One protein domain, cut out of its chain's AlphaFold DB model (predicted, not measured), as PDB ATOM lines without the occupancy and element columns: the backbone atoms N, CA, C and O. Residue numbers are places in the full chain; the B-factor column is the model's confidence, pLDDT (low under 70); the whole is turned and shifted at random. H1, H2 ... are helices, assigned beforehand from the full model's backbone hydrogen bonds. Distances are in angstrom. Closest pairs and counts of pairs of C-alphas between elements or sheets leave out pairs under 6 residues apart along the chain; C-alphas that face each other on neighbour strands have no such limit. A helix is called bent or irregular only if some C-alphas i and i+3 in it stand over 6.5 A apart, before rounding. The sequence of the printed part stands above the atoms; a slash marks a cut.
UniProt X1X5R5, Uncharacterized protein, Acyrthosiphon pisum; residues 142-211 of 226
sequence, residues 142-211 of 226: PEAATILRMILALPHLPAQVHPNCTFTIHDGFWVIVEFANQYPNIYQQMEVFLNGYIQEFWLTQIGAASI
ATOM      1  N   PRO A 142     152.981 137.692 206.392       89.06
ATOM      2  CA  PRO A 142     151.767 137.864 205.595       89.06
ATOM      3  C   PRO A 142     151.501 139.321 205.182       89.06
ATOM      4  O   PRO A 142     150.951 139.553 204.100       89.06
ATOM      5  N   GLU A 143     151.910 140.305 205.984       90.31
ATOM      6  CA  GLU A 143     151.779 141.728 205.663       90.31
ATOM      7  C   GLU A 143     152.705 142.112 204.498       90.31
ATOM      8  O   GLU A 143     152.263 142.724 203.525       90.31
ATOM      9  N   ALA A 144     153.959 141.653 204.519       87.62
ATOM     10  CA  ALA A 144     154.919 141.850 203.434       87.62
ATOM     11  C   ALA A 144     154.442 141.194 202.125       87.62
ATOM     12  O   ALA A 144     154.534 141.791 201.050       87.62
ATOM     13  N   ALA A 145     153.868 139.988 202.205       88.44
ATOM     14  CA  ALA A 145     153.246 139.333 201.054       88.44
ATOM     15  C   ALA A 145     152.061 140.141 200.496       88.44
ATOM     16  O   ALA A 145     151.821 140.151 199.288       88.44
ATOM     17  N   THR A 146     151.313 140.818 201.369       91.12
ATOM     18  CA  THR A 146     150.193 141.683 200.980       91.12
ATOM     19  C   THR A 146     150.687 142.929 200.258       91.12
ATOM     20  O   THR A 146     150.177 143.227 199.181       91.12
ATOM     21  N   ILE A 147     151.741 143.571 200.766       90.88
ATOM     22  CA  ILE A 147     152.406 144.694 200.091       90.88
ATOM     23  C   ILE A 147     152.875 144.274 198.692       90.88
ATOM     24  O   ILE A 147     152.594 144.966 197.717       90.88
ATOM     25  N   LEU A 148     153.519 143.108 198.555       90.56
ATOM     26  CA  LEU A 148     153.934 142.597 197.246       90.56
ATOM     27  C   LEU A 148     152.744 142.420 196.293       90.56
ATOM     28  O   LEU A 148     152.820 142.837 195.139       90.56
ATOM     29  N   ARG A 149     151.641 141.824 196.760       90.88
ATOM     30  CA  ARG A 149     150.424 141.659 195.949       90.88
ATOM     31  C   ARG A 149     149.859 143.003 195.491       90.88
ATOM     32  O   ARG A 149     149.480 143.119 194.331       90.88
ATOM     33  N   MET A 150     149.841 144.009 196.367       92.31
ATOM     34  CA  MET A 150     149.398 145.359 196.007       92.31
ATOM     35  C   MET A 150     150.313 145.985 194.945       92.31
ATOM     36  O   MET A 150     149.819 146.552 193.975       92.31
ATOM     37  N   ILE A 151     151.636 145.820 195.063       90.88
ATOM     38  CA  ILE A 151     152.602 146.312 194.063       90.88
ATOM     39  C   ILE A 151     152.379 145.638 192.709       90.88
ATOM     40  O   ILE A 151     152.383 146.307 191.679       90.88
ATOM     41  N   LEU A 152     152.153 144.323 192.696       89.12
ATOM     42  CA  LEU A 152     151.865 143.576 191.469       89.12
ATOM     43  C   LEU A 152     150.531 143.981 190.829       89.12
ATOM     44  O   LEU A 152     150.356 143.773 189.631       89.12
ATOM     45  N   ALA A 153     149.615 144.579 191.594       90.31
ATOM     46  CA  ALA A 153     148.362 145.119 191.080       90.31
ATOM     47  C   ALA A 153     148.513 146.523 190.461       90.31
ATOM     48  O   ALA A 153     147.660 146.918 189.667       90.31
ATOM     49  N   LEU A 154     149.590 147.263 190.760       90.31
ATOM     50  CA  LEU A 154     149.801 148.630 190.259       90.31
ATOM     51  C   LEU A 154     149.699 148.768 188.732       90.31
ATOM     52  O   LEU A 154     149.032 149.698 188.296       90.31
ATOM     53  N   PRO A 155     150.270 147.879 187.893       89.19
ATOM     54  CA  PRO A 155     150.157 147.994 186.436       89.19
ATOM     55  C   PRO A 155     148.713 148.001 185.913       89.19
ATOM     56  O   PRO A 155     148.464 148.467 184.804       89.19
ATOM     57  N   HIS A 156     147.749 147.506 186.693       87.69
ATOM     58  CA  HIS A 156     146.332 147.544 186.342       87.69
ATOM     59  C   HIS A 156     145.668 148.894 186.623       87.69
ATOM     60  O   HIS A 156     144.480 149.027 186.365       87.69
ATOM     61  N   LEU A 157     146.384 149.888 187.147       88.38
ATOM     62  CA  LEU A 157     145.892 151.256 187.289       88.38
ATOM     63  C   LEU A 157     146.317 152.104 186.084       88.38
ATOM     64  O   LEU A 157     147.328 151.807 185.438       88.38
ATOM     65  N   PRO A 158     145.568 153.164 185.749       87.38
ATOM     66  CA  PRO A 158     145.948 154.064 184.675       87.38
ATOM     67  C   PRO A 158     147.210 154.860 185.037       87.38
ATOM     68  O   PRO A 158     147.398 155.302 186.171       87.38
ATOM     69  N   ALA A 159     148.085 155.071 184.053       85.81
ATOM     70  CA  ALA A 159     149.301 155.866 184.236       85.81
ATOM     71  C   ALA A 159     149.025 157.364 184.467       85.81
ATOM     72  O   ALA A 159     149.821 158.047 185.103       85.81
ATOM     73  N   GLN A 160     147.910 157.868 183.936       84.50
ATOM     74  CA  GLN A 160     147.437 159.245 184.083       84.50
ATOM     75  C   GLN A 160     145.939 159.236 184.386       84.50
ATOM     76  O   GLN A 160     145.266 158.241 184.135       84.50
ATOM     77  N   VAL A 161     145.410 160.344 184.900       83.44
ATOM     78  CA  VAL A 161     143.983 160.484 185.222       83.44
ATOM     79  C   VAL A 161     143.131 160.143 183.996       83.44
ATOM     80  O   VAL A 161     143.257 160.772 182.946       83.44
ATOM     81  N   HIS A 162     142.259 159.145 184.133       79.19
ATOM     82  CA  HIS A 162     141.351 158.702 183.082       79.19
ATOM     83  C   HIS A 162     139.904 159.079 183.457       79.19
ATOM     84  O   HIS A 162     139.552 159.005 184.634       79.19
ATOM     85  N   PRO A 163     139.017 159.424 182.500       78.62
ATOM     86  CA  PRO A 163     137.622 159.779 182.794       78.62
ATOM     87  C   PRO A 163     136.869 158.735 183.639       78.62
ATOM     88  O   PRO A 163     136.029 159.083 184.461       78.62
ATOM     89  N   ASN A 164     137.203 157.456 183.446       80.25
ATOM     90  CA  ASN A 164     136.584 156.327 184.152       80.25
ATOM     91  C   ASN A 164     137.289 155.957 185.469       80.25
ATOM     92  O   ASN A 164     136.735 155.199 186.259       80.25
ATOM     93  N   CYS A 165     138.518 156.430 185.689       79.56
ATOM     94  CA  CYS A 165     139.290 156.158 186.897       79.56
ATOM     95  C   CYS A 165     140.277 157.300 187.136       79.56
ATOM     96  O   CYS A 165     141.255 157.468 186.402       79.56
ATOM     97  N   THR A 166     140.014 158.081 188.179       85.38
ATOM     98  CA  THR A 166     140.874 159.193 188.590       85.38
ATOM     99  C   THR A 166     142.073 158.743 189.419       85.38
ATOM    100  O   THR A 166     142.989 159.532 189.621       85.38
ATOM    101  N   PHE A 167     142.076 157.490 189.876       89.19
ATOM    102  CA  PHE A 167     143.118 156.916 190.717       89.19
ATOM    103  C   PHE A 167     144.241 156.327 189.860       89.19
ATOM    104  O   PHE A 167     144.021 155.371 189.114       89.19
ATOM    105  N   THR A 168     145.437 156.906 189.949       90.81
ATOM    106  CA  THR A 168     146.573 156.547 189.091       90.81
ATOM    107  C   THR A 168     147.502 155.517 189.731       90.81
ATOM    108  O   THR A 168     147.442 155.244 190.929       90.81
ATOM    109  N   ILE A 169     148.426 154.970 188.932       90.44
ATOM    110  CA  ILE A 169     149.530 154.128 189.425       90.44
ATOM    111  C   ILE A 169     150.314 154.824 190.544       90.44
ATOM    112  O   ILE A 169     150.706 154.178 191.516       90.44
ATOM    113  N   HIS A 170     150.549 156.131 190.416       90.81
ATOM    114  CA  HIS A 170     151.299 156.893 191.411       90.81
ATOM    115  C   HIS A 170     150.524 157.008 192.727       90.81
ATOM    116  O   HIS A 170     151.109 156.803 193.788       90.81
ATOM    117  N   ASP A 171     149.212 157.245 192.661       91.19
ATOM    118  CA  ASP A 171     148.352 157.289 193.850       91.19
ATOM    119  C   ASP A 171     148.291 155.917 194.534       91.19
ATOM    120  O   ASP A 171     148.443 155.807 195.751       91.19
ATOM    121  N   GLY A 172     148.169 154.847 193.739       91.62
ATOM    122  CA  GLY A 172     148.233 153.469 194.221       91.62
ATOM    123  C   GLY A 172     149.536 153.158 194.943       91.62
ATOM    124  O   GLY A 172     149.521 152.537 196.004       91.62
ATOM    125  N   PHE A 173     150.668 153.617 194.406       93.81
ATOM    126  CA  PHE A 173     151.964 153.419 195.042       93.81
ATOM    127  C   PHE A 173     152.050 154.127 196.400       93.81
ATOM    128  O   PHE A 173     152.504 153.518 197.368       93.81
ATOM    129  N   TRP A 174     151.559 155.364 196.513       93.19
ATOM    130  CA  TRP A 174     151.553 156.084 197.790       93.19
ATOM    131  C   TRP A 174     150.679 155.411 198.848       93.19
ATOM    132  O   TRP A 174     151.119 155.276 199.988       93.19
ATOM    133  N   VAL A 175     149.512 154.881 198.471       93.75
ATOM    134  CA  VAL A 175     148.667 154.092 199.386       93.75
ATOM    135  C   VAL A 175     149.400 152.845 199.895       93.75
ATOM    136  O   VAL A 175     149.289 152.485 201.067       93.75
ATOM    137  N   ILE A 176     150.193 152.188 199.044       92.94
ATOM    138  CA  ILE A 176     151.011 151.036 199.451       92.94
ATOM    139  C   ILE A 176     152.095 151.457 200.446       92.94
ATOM    140  O   ILE A 176     152.340 150.744 201.422       92.94
ATOM    141  N   VAL A 177     152.739 152.603 200.222       92.25
ATOM    142  CA  VAL A 177     153.741 153.154 201.144       92.25
ATOM    143  C   VAL A 177     153.103 153.508 202.489       92.25
ATOM    144  O   VAL A 177     153.649 153.154 203.533       92.25
ATOM    145  N   GLU A 178     151.924 154.130 202.498       92.81
ATOM    146  CA  GLU A 178     151.163 154.408 203.724       92.81
ATOM    147  C   GLU A 178     150.787 153.129 204.477       92.81
ATOM    148  O   GLU A 178     150.978 153.051 205.691       92.81
ATOM    149  N   PHE A 179     150.319 152.099 203.767       92.12
ATOM    150  CA  PHE A 179     150.033 150.797 204.364       92.12
ATOM    151  C   PHE A 179     151.294 150.160 204.963       92.12
ATOM    152  O   PHE A 179     151.269 149.660 206.087       92.12
ATOM    153  N   ALA A 180     152.426 150.219 204.258       90.06
ATOM    154  CA  ALA A 180     153.692 149.696 204.759       90.06
ATOM    155  C   ALA A 180     154.177 150.447 206.013       90.06
ATOM    156  O   ALA A 180     154.689 149.817 206.938       90.06
ATOM    157  N   ASN A 181     153.950 151.763 206.095       90.50
ATOM    158  CA  ASN A 181     154.300 152.585 207.257       90.50
ATOM    159  C   ASN A 181     153.550 152.198 208.544       90.50
ATOM    160  O   ASN A 181     154.041 152.479 209.637       90.50
ATOM    161  N   GLN A 182     152.411 151.501 208.451       92.44
ATOM    162  CA  GLN A 182     151.729 150.934 209.625       92.44
ATOM    163  C   GLN A 182     152.553 149.823 210.300       92.44
ATOM    164  O   GLN A 182     152.336 149.517 211.473       92.44
ATOM    165  N   TYR A 183     153.534 149.254 209.588       90.94
ATOM    166  CA  TYR A 183     154.422 148.195 210.062       90.94
ATOM    167  C   TYR A 183     155.900 148.613 209.923       90.94
ATOM    168  O   TYR A 183     156.594 148.158 209.006       90.94
ATOM    169  N   PRO A 184     156.437 149.424 210.855       85.44
ATOM    170  CA  PRO A 184     157.759 150.049 210.717       85.44
ATOM    171  C   PRO A 184     158.904 149.052 210.491       85.44
ATOM    172  O   PRO A 184     159.786 149.284 209.668       85.44
ATOM    173  N   ASN A 185     158.854 147.896 211.162       84.12
ATOM    174  CA  ASN A 185     159.867 146.840 211.044       84.12
ATOM    175  C   ASN A 185     159.918 146.202 209.645       84.12
ATOM    176  O   ASN A 185     160.970 145.718 209.223       84.12
ATOM    177  N   ILE A 186     158.781 146.160 208.948       84.50
ATOM    178  CA  ILE A 186     158.665 145.611 207.592       84.50
ATOM    179  C   ILE A 186     159.060 146.688 206.588       84.50
ATOM    180  O   ILE A 186     159.873 146.428 205.703       84.50
ATOM    181  N   TYR A 187     158.547 147.909 206.769       85.31
ATOM    182  CA  TYR A 187     158.881 149.042 205.917       85.31
ATOM    183  C   TYR A 187     160.388 149.292 205.867       85.31
ATOM    184  O   TYR A 187     160.943 149.362 204.778       85.31
ATOM    185  N   GLN A 188     161.080 149.295 207.010       83.56
ATOM    186  CA  GLN A 188     162.534 149.484 207.056       83.56
ATOM    187  C   GLN A 188     163.301 148.423 206.244       83.56
ATOM    188  O   GLN A 188     164.310 148.721 205.610       83.56
ATOM    189  N   GLN A 189     162.819 147.176 206.220       80.62
ATOM    190  CA  GLN A 189     163.428 146.106 205.420       80.62
ATOM    191  C   GLN A 189     163.083 146.206 203.927       80.62
ATOM    192  O   GLN A 189     163.834 145.713 203.083       80.62
ATOM    193  N   MET A 190     161.955 146.834 203.594       82.12
ATOM    194  CA  MET A 190     161.451 146.997 202.230       82.12
ATOM    195  C   MET A 190     161.750 148.369 201.620       82.12
ATOM    196  O   MET A 190     161.517 148.552 200.430       82.12
ATOM    197  N   GLU A 191     162.291 149.316 202.381       83.62
ATOM    198  CA  GLU A 191     162.467 150.717 201.984       83.62
ATOM    199  C   GLU A 191     163.252 150.851 200.672       83.62
ATOM    200  O   GLU A 191     162.817 151.517 199.734       83.62
ATOM    201  N   VAL A 192     164.372 150.132 200.557       79.31
ATOM    202  CA  VAL A 192     165.207 150.121 199.344       79.31
ATOM    203  C   VAL A 192     164.449 149.547 198.141       79.31
ATOM    204  O   VAL A 192     164.670 149.969 197.008       79.31
ATOM    205  N   PHE A 193     163.547 148.591 198.369       83.75
ATOM    206  CA  PHE A 193     162.726 148.005 197.315       83.75
ATOM    207  C   PHE A 193     161.598 148.948 196.888       83.75
ATOM    208  O   PHE A 193     161.446 149.199 195.696       83.75
ATOM    209  N   LEU A 194     160.853 149.516 197.835       86.81
ATOM    210  CA  LEU A 194     159.747 150.431 197.550       86.81
ATOM    211  C   LEU A 194     160.250 151.730 196.915       86.81
ATOM    212  O   LEU A 194     159.870 152.055 195.794       86.81
ATOM    213  N   ASN A 195     161.163 152.432 197.581       85.38
ATOM    214  CA  ASN A 195     161.591 153.759 197.146       85.38
ATOM    215  C   ASN A 195     162.662 153.652 196.050       85.38
ATOM    216  O   ASN A 195     162.594 154.323 195.028       85.38
ATOM    217  N   GLY A 196     163.631 152.747 196.199       79.12
ATOM    218  CA  GLY A 196     164.713 152.610 195.220       79.12
ATOM    219  C   GLY A 196     164.305 151.885 193.934       79.12
ATOM    220  O   GLY A 196     164.659 152.317 192.840       79.12
ATOM    221  N   TYR A 197     163.594 150.758 194.034       82.06
ATOM    222  CA  TYR A 197     163.284 149.934 192.861       82.06
ATOM    223  C   TYR A 197     161.912 150.240 192.251       82.06
ATOM    224  O   TYR A 197     161.807 150.372 191.033       82.06
ATOM    225  N   ILE A 198     160.860 150.383 193.059       86.19
ATOM    226  CA  ILE A 198     159.523 150.657 192.521       86.19
ATOM    227  C   ILE A 198     159.382 152.140 192.153       86.19
ATOM    228  O   ILE A 198     159.114 152.451 190.997       86.19
ATOM    229  N   GLN A 199     159.619 153.071 193.076       88.69
ATOM    230  CA  GLN A 199     159.449 154.496 192.782       88.69
ATOM    231  C   GLN A 199     160.489 155.010 191.775       88.69
ATOM    232  O   GLN A 199     160.130 155.406 190.668       88.69
ATOM    233  N   GLU A 200     161.776 154.977 192.126       81.00
ATOM    234  CA  GLU A 200     162.816 155.591 191.290       81.00
ATOM    235  C   GLU A 200     163.042 154.842 189.969       81.00
ATOM    236  O   GLU A 200     163.211 155.460 188.918       81.00
ATOM    237  N   PHE A 201     163.028 153.506 189.975       79.25
ATOM    238  CA  PHE A 201     163.309 152.739 188.760       79.25
ATOM    239  C   PHE A 201     162.048 152.426 187.933       79.25
ATOM    240  O   PHE A 201     162.004 152.785 186.754       79.25
ATOM    241  N   TRP A 202     161.009 151.794 188.498       83.00
ATOM    242  CA  TRP A 202     159.797 151.478 187.721       83.00
ATOM    243  C   TRP A 202     158.990 152.724 187.348       83.00
ATOM    244  O   TRP A 202     158.688 152.921 186.172       83.00
ATOM    245  N   LEU A 203     158.634 153.567 188.316       86.00
ATOM    246  CA  LEU A 203     157.714 154.675 188.056       86.00
ATOM    247  C   LEU A 203     158.399 155.869 187.390       86.00
ATOM    248  O   LEU A 203     157.814 156.449 186.475       86.00
ATOM    249  N   THR A 204     159.624 156.209 187.802       81.50
ATOM    250  CA  THR A 204     160.340 157.382 187.276       81.50
ATOM    251  C   THR A 204     161.186 157.065 186.039       81.50
ATOM    252  O   THR A 204     161.042 157.746 185.027       81.50
ATOM    253  N   GLN A 205     162.065 156.050 186.072       77.75
ATOM    254  CA  GLN A 205     162.969 155.781 184.937       77.75
ATOM    255  C   GLN A 205     162.305 155.058 183.759       77.75
ATOM    256  O   GLN A 205     162.534 155.439 182.613       77.75
ATOM    257  N   ILE A 206     161.522 154.003 184.010       78.44
ATOM    258  CA  ILE A 206     160.789 153.294 182.942       78.44
ATOM    259  C   ILE A 206     159.531 154.082 182.536       78.44
ATOM    260  O   ILE A 206     159.176 154.130 181.354       78.44
ATOM    261  N   GLY A 207     158.879 154.713 183.514       81.00
ATOM    262  CA  GLY A 207     157.673 155.511 183.331       81.00
ATOM    263  C   GLY A 207     156.395 154.687 183.495       81.00
ATOM    264  O   GLY A 207     156.226 153.644 182.861       81.00
ATOM    265  N   ALA A 208     155.449 155.192 184.294       83.19
ATOM    266  CA  ALA A 208     154.169 154.525 184.567       83.19
ATOM    267  C   ALA A 208     153.369 154.177 183.293       83.19
ATOM    268  O   ALA A 208     152.724 153.132 183.234       83.19
ATOM    269  N   ALA A 209     153.453 155.007 182.247       83.12
ATOM    270  CA  ALA A 209     152.788 154.770 180.960       83.12
ATOM    271  C   ALA A 209     153.326 153.545 180.204       83.12
ATOM    272  O   ALA A 209     152.575 152.897 179.484       83.12
ATOM    273  N   SER A 210     154.603 153.206 180.390       80.44
ATOM    274  CA  SER A 210     155.245 152.049 179.757       80.44
ATOM    275  C   SER A 210     154.889 150.725 180.444       80.44
ATOM    276  O   SER A 210     155.121 149.660 179.878       80.44
ATOM    277  N   ILE A 211     154.380 150.787 181.680       83.62
ATOM    278  CA  ILE A 211     154.102 149.622 182.534       83.62
ATOM    279  C   ILE A 211     152.593 149.388 182.673       83.62
ATOM    280  O   ILE A 211     152.164 148.245 182.813       83.62
TER     281      ILE A 211
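Overview. This is residues 142 to 211 of the 226 residues of an uncharacterized protein of Acyrthosiphon pisum (UniProt X1X5R5). Three helices make an up-and-down bundle, each running against the one before it, with their centres at the corners of a triangle. The longest, H3, kinks near its last turns and folds over toward the end of H1, while a long loop, residues 157 to 168, lies at that same end of the bundle. The printed part has 70 residues with three named helices, H1, H2 and H3 in chain order, and no named strand; the class is all helix. It is compact, with a radius of gyration of the C-alphas of 12.1 A, and elongated, spanning 38 by 24 by 15 A.

Along the chain. Find C-alpha 184 at (157.759, 150.049, 210.717); from there H3, residues 184 to 211, runs 28.4 A to C-alpha 211 at (154.102, 149.622, 182.534). H3 has a kink of 66 degrees near residue 204 and is irregular, with C-alphas 205 and 208 8.9 A apart. H2, residues 169 to 181, is 18.5 A long. Find C-alpha 142 at (151.767, 137.864, 205.595), where H1, residues 142 to 156, begins its 22.2 A; it is only just irregular, with C-alphas 152 and 155 6.9 A apart.

Arrangement. Look at Ala 180 and Tyr 187, the closest C-alphas of H2 and H3, 5.4 A apart: these helices touch and form a hairpin, opposite ways at a shallow tilt of 5 degrees. H1 and H2 form another hairpin and touch, closest at the C-alphas of Leu 154 and Ile 169, 5.6 A, opposite ways at a shallow tilt of 8 degrees. H1 and H3 only just touch, with 3 pairs of C-alphas within 8 A, the closest those of Pro 155 and Ile 211, 5.8 A; they run the same way at a shallow tilt of 10 degrees. Every O i to N i+4 pair is within hydrogen-bond range in H2, but 9 of 11 in H1 and 11 of 24 in H3, where 7 of 25 O i to N i+3 pairs are.

Size, cuts and confidence. The two C-alphas farthest apart are those of Pro 163 and Asn 185, 38.2 A. The link from H1 to H2 is long, 12 residues, and that from H2 to H3 is tight. The printed part has no cut; its mean pLDDT is 86.6, and no printed residue is under 70.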